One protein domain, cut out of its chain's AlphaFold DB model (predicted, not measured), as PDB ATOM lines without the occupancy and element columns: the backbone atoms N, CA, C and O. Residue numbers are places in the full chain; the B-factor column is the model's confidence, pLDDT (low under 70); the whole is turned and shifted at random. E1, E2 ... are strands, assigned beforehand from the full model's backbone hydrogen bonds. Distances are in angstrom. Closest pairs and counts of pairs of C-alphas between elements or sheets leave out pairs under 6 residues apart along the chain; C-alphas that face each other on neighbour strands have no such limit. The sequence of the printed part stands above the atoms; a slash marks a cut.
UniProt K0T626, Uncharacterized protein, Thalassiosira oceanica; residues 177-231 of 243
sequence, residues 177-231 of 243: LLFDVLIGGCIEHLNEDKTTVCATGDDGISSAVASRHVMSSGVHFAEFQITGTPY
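AT A GLANCE: This is residues 177 to 231 of the 243 residues of an uncharacterized protein of Thalassiosira oceanica (UniProt K0T626). With little regular structure, two short strand pairs, E1 with E4 and E2 with E3, sit loosely face to face as a small core. After E4 the stretch 214 to 221 sticks out, and the unnamed tail folds back past the core. The 55 printed residues hold E1, E2, E3, E4 in chain order, two antiparallel sheets and no named helix; the class is all strand, with 14 residues in named elements. The whole is only just compact, close to loose, with radius of gyration of the C-alphas 11.8 A, spanning 33 by 21 by 19 A.

IN THESE COORDINATES: E1, residues 181 to 184, begins at C-alpha 181 (150.929, 187.002, 166.676) and spans 10.2 A. E2, 187 to 189, spans 7.3 A; E3, 197 to 199, 7.0 A. E4, 206 to 209, spans 10.1 A, ending at C-alpha 209 (153.195, 182.611, 167.684).

HOW THE PARTS SIT: E1 and E4 are antiparallel at 166 degrees; N 183 and O 207 are 2.8 A apart, within hydrogen-bond range. E2 and E3 form an antiparallel hairpin at 145 degrees, with N 198 and O 188 at 2.9 A, within that range. The closest C-alphas of E2 and E4, Ile 187 and Ser 206, are 6.3 A apart. E1 and E3 are apart.

THE WHOLE: The printed part has no cut and no long link between strands. The C-alphas farthest apart, Asp 202 and Ser 217, are 33.6 A apart. Confidence is under 70 at residues 202 to 203, 214 to 222 and 226 to 227.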
ATOM      1  N   LEU A 177     148.516 180.134 177.489       79.62
ATOM      2  CA  LEU A 177     149.263 180.530 176.299       79.62
ATOM      3  C   LEU A 177     148.395 181.432 175.414       79.62
ATOM      4  O   LEU A 177     147.263 181.093 175.088       79.62
ATOM      5  N   LEU A 178     148.946 182.582 175.022       86.19
ATOM      6  CA  LEU A 178     148.292 183.535 174.126       86.19
ATOM      7  C   LEU A 178     149.040 183.568 172.799       86.19
ATOM      8  O   LEU A 178     150.201 183.975 172.760       86.19
ATOM      9  N   PHE A 179     148.360 183.197 171.722       86.94
ATOM     10  CA  PHE A 179     148.845 183.314 170.352       86.94
ATOM     11  C   PHE A 179     148.638 184.747 169.856       86.94
ATOM     12  O   PHE A 179     147.744 185.039 169.065       86.94
ATOM     13  N   ASP A 180     149.420 185.683 170.383       88.38
ATOM     14  CA  ASP A 180     149.237 187.111 170.135       88.38
ATOM     15  C   ASP A 180     149.697 187.571 168.746       88.38
ATOM     16  O   ASP A 180     149.330 188.668 168.321       88.38
ATOM     17  N   VAL A 181     150.448 186.733 168.031       89.38
ATOM     18  CA  VAL A 181     150.929 187.002 166.676       89.38
ATOM     19  C   VAL A 181     150.459 185.893 165.735       89.38
ATOM     20  O   VAL A 181     150.822 184.731 165.905       89.38
ATOM     21  N   LEU A 182     149.680 186.255 164.716       89.44
ATOM     22  CA  LEU A 182     149.269 185.365 163.629       89.44
ATOM     23  C   LEU A 182     149.992 185.779 162.343       89.44
ATOM     24  O   LEU A 182     150.031 186.961 162.001       89.44
ATOM     25  N   ILE A 183     150.586 184.816 161.644       87.88
ATOM     26  CA  ILE A 183     151.357 185.017 160.412       87.88
ATOM     27  C   ILE A 183     150.777 184.103 159.337       87.88
ATOM     28  O   ILE A 183     150.606 182.915 159.586       87.88
ATOM     29  N   GLY A 184     150.542 184.631 158.137       84.06
ATOM     30  CA  GLY A 184     150.001 183.868 157.010       84.06
ATOM     31  C   GLY A 184     148.566 184.252 156.655       84.06
ATOM     32  O   GLY A 184     148.040 185.253 157.139       84.06
ATOM     33  N   GLY A 185     147.967 183.482 155.748       80.50
ATOM     34  CA  GLY A 185     146.580 183.646 155.309       80.50
ATOM     35  C   GLY A 185     145.677 182.552 155.878       80.50
ATOM     36  O   GLY A 185     146.134 181.439 156.125       80.50
ATOM     37  N   CYS A 186     144.389 182.853 156.050       84.56
ATOM     38  CA  CYS A 186     143.382 181.886 156.507       84.56
ATOM     39  C   CYS A 186     143.573 181.394 157.958       84.56
ATOM     40  O   CYS A 186     143.292 180.234 158.248       84.56
ATOM     41  N   ILE A 187     144.039 182.259 158.864       86.50
ATOM     42  CA  ILE A 187     144.099 181.997 160.310       86.50
ATOM     43  C   ILE A 187     143.506 183.176 161.084       86.50
ATOM     44  O   ILE A 187     143.810 184.332 160.781       86.50
ATOM     45  N   GLU A 188     142.676 182.897 162.085       88.44
ATOM     46  CA  GLU A 188     142.109 183.914 162.972       88.44
ATOM     47  C   GLU A 188     141.969 183.408 164.414       88.44
ATOM     48  O   GLU A 188     142.139 182.221 164.703       88.44
ATOM     49  N   HIS A 189     141.685 184.331 165.333       89.25
ATOM     50  CA  HIS A 189     141.329 183.998 166.711       89.25
ATOM     51  C   HIS A 189     139.870 183.568 166.778       89.25
ATOM     52  O   HIS A 189     138.979 184.314 166.364       89.25
ATOM     53  N   LEU A 190     139.616 182.394 167.351       85.25
ATOM     54  CA  LEU A 190     138.251 181.914 167.511       85.25
ATOM     55  C   LEU A 190     137.532 182.781 168.550       85.25
ATOM     56  O   LEU A 190     137.988 182.882 169.682       85.25
ATOM     57  N   ASN A 191     136.398 183.389 168.193       86.00
ATOM     58  CA  ASN A 191     135.627 184.265 169.092       86.00
ATOM     59  C   ASN A 191     136.457 185.405 169.724       86.00
ATOM     60  O   ASN A 191     136.188 185.795 170.858       86.00
ATOM     61  N   GLU A 192     137.478 185.907 169.020       83.88
ATOM     62  CA  GLU A 192     138.430 186.910 169.538       83.88
ATOM     63  C   GLU A 192     139.263 186.436 170.753       83.88
ATOM     64  O   GLU A 192     139.985 187.223 171.374       83.88
ATOM     65  N   ASP A 193     139.216 185.143 171.078       86.44
ATOM     66  CA  ASP A 193     140.010 184.530 172.134       86.44
ATOM     67  C   ASP A 193     141.412 184.190 171.620       86.44
ATOM     68  O   ASP A 193     141.614 183.331 170.766       86.44
ATOM     69  N   LYS A 194     142.420 184.849 172.192       86.56
ATOM     70  CA  LYS A 194     143.827 184.665 171.815       86.56
ATOM     71  C   LYS A 194     144.421 183.340 172.284       86.56
ATOM     72  O   LYS A 194     145.544 183.032 171.888       86.56
ATOM     73  N   THR A 195     143.723 182.581 173.125       83.50
ATOM     74  CA  THR A 195     144.153 181.227 173.498       83.50
ATOM     75  C   THR A 195     143.789 180.194 172.430       83.50
ATOM     76  O   THR A 195     144.388 179.122 172.397       83.50
ATOM     77  N   THR A 196     142.889 180.544 171.502       84.69
ATOM     78  CA  THR A 196     142.372 179.623 170.490       84.69
ATOM     79  C   THR A 196     142.546 180.193 169.085       84.69
ATOM     80  O   THR A 196     142.128 181.308 168.780       84.69
ATOM     81  N   VAL A 197     143.142 179.409 168.189       85.69
ATOM     82  CA  VAL A 197     143.298 179.775 166.774       85.69
ATOM     83  C   VAL A 197     142.522 178.808 165.896       85.69
ATOM     84  O   VAL A 197     142.531 177.601 166.136       85.69
ATOM     85  N   CYS A 198     141.858 179.333 164.871       84.75
ATOM     86  CA  CYS A 198     141.159 178.536 163.872       84.75
ATOM     87  C   CYS A 198     141.639 178.885 162.464       84.75
ATOM     88  O   CYS A 198     142.022 180.019 162.165       84.75
ATOM     89  N   ALA A 199     141.628 177.877 161.592       81.81
ATOM     90  CA  ALA A 199     141.824 178.076 160.167       81.81
ATOM     91  C   ALA A 199     140.491 178.470 159.518       81.81
ATOM     92  O   ALA A 199     139.455 177.879 159.822       81.81
ATOM     93  N   THR A 200     140.516 179.452 158.620       79.25
ATOM     94  CA  THR A 200     139.314 180.012 157.968       79.25
ATOM     95  C   THR A 200     139.219 179.732 156.476       79.25
ATOM     96  O   THR A 200     138.292 180.198 155.817       79.25
ATOM     97  N   GLY A 201     140.160 178.979 155.915       72.56
ATOM     98  CA  GLY A 201     140.197 178.684 154.489       72.56
ATOM     99  C   GLY A 201     141.031 177.453 154.171       72.56
ATOM    100  O   GLY A 201     141.772 176.958 155.019       72.56
ATOM    101  N   ASP A 202     140.880 176.980 152.937       69.62
ATOM    102  CA  ASP A 202     141.325 175.644 152.534       69.62
ATOM    103  C   ASP A 202     142.779 175.595 152.028       69.62
ATOM    104  O   ASP A 202     143.387 174.530 152.058       69.62
ATOM    105  N   ASP A 203     143.365 176.731 151.623       67.00
ATOM    106  CA  ASP A 203     144.700 176.783 151.011       67.00
ATOM    107  C   ASP A 203     145.544 177.953 151.556       67.00
ATOM    108  O   ASP A 203     145.463 179.090 151.085       67.00
ATOM    109  N   GLY A 204     146.402 177.674 152.544       72.75
ATOM    110  CA  GLY A 204     147.353 178.653 153.077       72.75
ATOM    111  C   GLY A 204     148.338 178.069 154.090       72.75
ATOM    112  O   GLY A 204     147.999 177.179 154.865       72.75
ATOM    113  N   ILE A 205     149.574 178.584 154.100       81.19
ATOM    114  CA  ILE A 205     150.531 178.336 155.187       81.19
ATOM    115  C   ILE A 205     150.326 179.428 156.230       81.19
ATOM    116  O   ILE A 205     150.452 180.615 155.917       81.19
ATOM    117  N   SER A 206     150.045 179.009 157.460       85.38
ATOM    118  CA  SER A 206     149.830 179.901 158.593       85.38
ATOM    119  C   SER A 206     150.595 179.452 159.828       85.38
ATOM    120  O   SER A 206     150.954 178.286 159.986       85.38
ATOM    121  N   SER A 207     150.898 180.402 160.701       87.44
ATOM    122  CA  SER A 207     151.627 180.189 161.944       87.44
ATOM    123  C   SER A 207     151.055 181.080 163.034       87.44
ATOM    124  O   SER A 207     150.849 182.275 162.836       87.44
ATOM    125  N   ALA A 208     150.833 180.488 164.200       87.38
ATOM    126  CA  ALA A 208     150.452 181.185 165.415       87.38
ATOM    127  C   ALA A 208     151.657 181.211 166.358       87.38
ATOM    128  O   ALA A 208     152.271 180.178 166.619       87.38
ATOM    129  N   VAL A 209     152.016 182.395 166.847       86.50
ATOM    130  CA  VAL A 209     153.195 182.611 167.684       86.50
ATOM    131  C   VAL A 209     152.754 183.206 169.014       86.50
ATOM    132  O   VAL A 209     152.062 184.222 169.056       86.50
ATOM    133  N   ALA A 210     153.191 182.571 170.101       86.31
ATOM    134  CA  ALA A 210     153.065 183.096 171.454       86.31
ATOM    135  C   ALA A 210     154.310 183.927 171.793       86.31
ATOM    136  O   ALA A 210     155.270 183.432 172.380       86.31
ATOM    137  N   SER A 211     154.321 185.201 171.396       82.19
ATOM    138  CA  SER A 211     155.529 186.043 171.402       82.19
ATOM    139  C   SER A 211     156.082 186.316 172.805       82.19
ATOM    140  O   SER A 211     157.276 186.546 172.992       82.19
ATOM    141  N   ARG A 212     155.202 186.278 173.810       78.12
ATOM    142  CA  ARG A 212     155.523 186.561 175.215       78.12
ATOM    143  C   ARG A 212     155.828 185.312 176.024       78.12
ATOM    144  O   ARG A 212     156.091 185.421 177.220       78.12
ATOM    145  N   HIS A 213     155.758 184.140 175.401       73.19
ATOM    146  CA  HIS A 213     155.967 182.878 176.077       73.19
ATOM    147  C   HIS A 213     157.209 182.195 175.521       73.19
ATOM    148  O   HIS A 213     157.223 181.685 174.404       73.19
ATOM    149  N   VAL A 214     158.269 182.170 176.325       69.50
ATOM    150  CA  VAL A 214     159.443 181.354 176.022       69.50
ATOM    151  C   VAL A 214     159.133 179.938 176.486       69.50
ATOM    152  O   VAL A 214     159.054 179.684 177.689       69.50
ATOM    153  N   MET A 215     158.954 179.019 175.536       66.88
ATOM    154  CA  MET A 215     158.840 177.596 175.849       66.88
ATOM    155  C   MET A 215     160.171 177.136 176.450       66.88
ATOM    156  O   MET A 215     161.169 176.977 175.753       66.88
ATOM    157  N   SER A 216     160.211 176.977 177.771       64.12
ATOM    158  CA  SER A 216     161.359 176.368 178.448       64.12
ATOM    159  C   SER A 216     161.395 174.859 178.180       64.12
ATOM    160  O   SER A 216     160.397 174.271 177.758       64.12
ATOM    161  N   SER A 217     162.538 174.212 178.419       53.94
ATOM    162  CA  SER A 217     162.646 172.752 178.326       53.94
ATOM    163  C   SER A 217     161.563 172.085 179.183       53.94
ATOM    164  O   SER A 217     161.527 172.287 180.396       53.94
ATOM    165  N   GLY A 218     160.691 171.293 178.566       58.62
ATOM    166  CA  GLY A 218     159.547 170.692 179.241       58.62
ATOM    167  C   GLY A 218     158.587 170.041 178.255       58.62
ATOM    168  O   GLY A 218     158.787 170.103 177.042       58.62
ATOM    169  N   VAL A 219     157.553 169.391 178.786       60.78
ATOM    170  CA  VAL A 219     156.456 168.857 177.974       60.78
ATOM    171  C   VAL A 219     155.393 169.941 177.872       60.78
ATOM    172  O   VAL A 219     154.856 170.377 178.888       60.78
ATOM    173  N   HIS A 220     155.117 170.369 176.646       66.81
ATOM    174  CA  HIS A 220     154.084 171.348 176.331       66.81
ATOM    175  C   HIS A 220     152.999 170.665 175.518       66.81
ATOM    176  O   HIS A 220     153.296 169.822 174.669       66.81
ATOM    177  N   PHE A 221     151.754 171.035 175.780       66.88
ATOM    178  CA  PHE A 221     150.599 170.451 175.118       66.88
ATOM    179  C   PHE A 221     149.870 171.530 174.329       66.88
ATOM    180  O   PHE A 221     149.711 172.656 174.799       66.88
ATOM    181  N   ALA A 222     149.446 171.170 173.123       69.38
ATOM    182  CA  ALA A 222     148.569 171.968 172.288       69.38
ATOM    183  C   ALA A 222     147.482 171.040 171.749       69.38
ATOM    184  O   ALA A 222     147.782 169.936 171.283       69.38
ATOM    185  N   GLU A 223     146.231 171.472 171.848       72.19
ATOM    186  CA  GLU A 223     145.094 170.768 171.272       72.19
ATOM    187  C   GLU A 223     144.758 171.388 169.917       72.19
ATOM    188  O   GLU A 223     144.745 172.608 169.761       72.19
ATOM    189  N   PHE A 224     144.501 170.535 168.926       71.81
ATOM    190  CA  PHE A 224     144.161 170.962 167.576       71.81
ATOM    191  C   PHE A 224     142.803 170.389 167.201       71.81
ATOM    192  O   PHE A 224     142.643 169.172 167.087       71.81
ATOM    193  N   GLN A 225     141.838 171.266 166.945       72.62
ATOM    194  CA  GLN A 225     140.596 170.873 166.302       72.62
ATOM    195  C   GLN A 225     140.781 170.947 164.787       72.62
ATOM    196  O   GLN A 225     140.888 172.024 164.204       72.62
ATOM    197  N   ILE A 226     140.855 169.780 164.157       66.94
ATOM    198  CA  ILE A 226     141.183 169.639 162.741       66.94
ATOM    199  C   ILE A 226     139.936 169.286 161.933       66.94
ATOM    200  O   ILE A 226     139.270 168.288 162.210       66.94
ATOM    201  N   THR A 227     139.685 170.047 160.872       67.56
ATOM    202  CA  THR A 227     138.779 169.689 159.776       67.56
ATOM    203  C   THR A 227     139.588 169.548 158.476       67.56
ATOM    204  O   THR A 227     140.509 170.319 158.223       67.56
ATOM    205  N   GLY A 228     139.296 168.531 157.654       71.94
ATOM    206  CA  GLY A 228     140.008 168.290 156.385       71.94
ATOM    207  C   GLY A 228     141.378 167.605 156.538       71.94
ATOM    208  O   GLY A 228     141.533 166.701 157.358       71.94
ATOM    209  N   THR A 229     142.360 167.993 155.714       70.38
ATOM    210  CA  THR A 229     143.715 167.401 155.665       70.38
ATOM    211  C   THR A 229     144.808 168.445 155.948       70.38
ATOM    212  O   THR A 229     145.514 168.848 155.020       70.38
ATOM    213  N   PRO A 230     144.968 168.922 157.197       71.62
ATOM    214  CA  PRO A 230     145.973 169.929 157.507       71.62
ATOM    215  C   PRO A 230     147.367 169.320 157.677       71.62
ATOM    216  O   PRO A 230     147.532 168.162 158.067       71.62
ATOM    217  N   TYR A 231     148.377 170.161 157.479       73.50
ATOM    218  CA  TYR A 231     149.754 169.901 157.883       73.50
ATOM    219  C   TYR A 231     150.083 170.794 159.079       73.50
ATOM    220  O   TYR A 231     150.114 172.015 158.950       73.50
TER     221      TYR A 231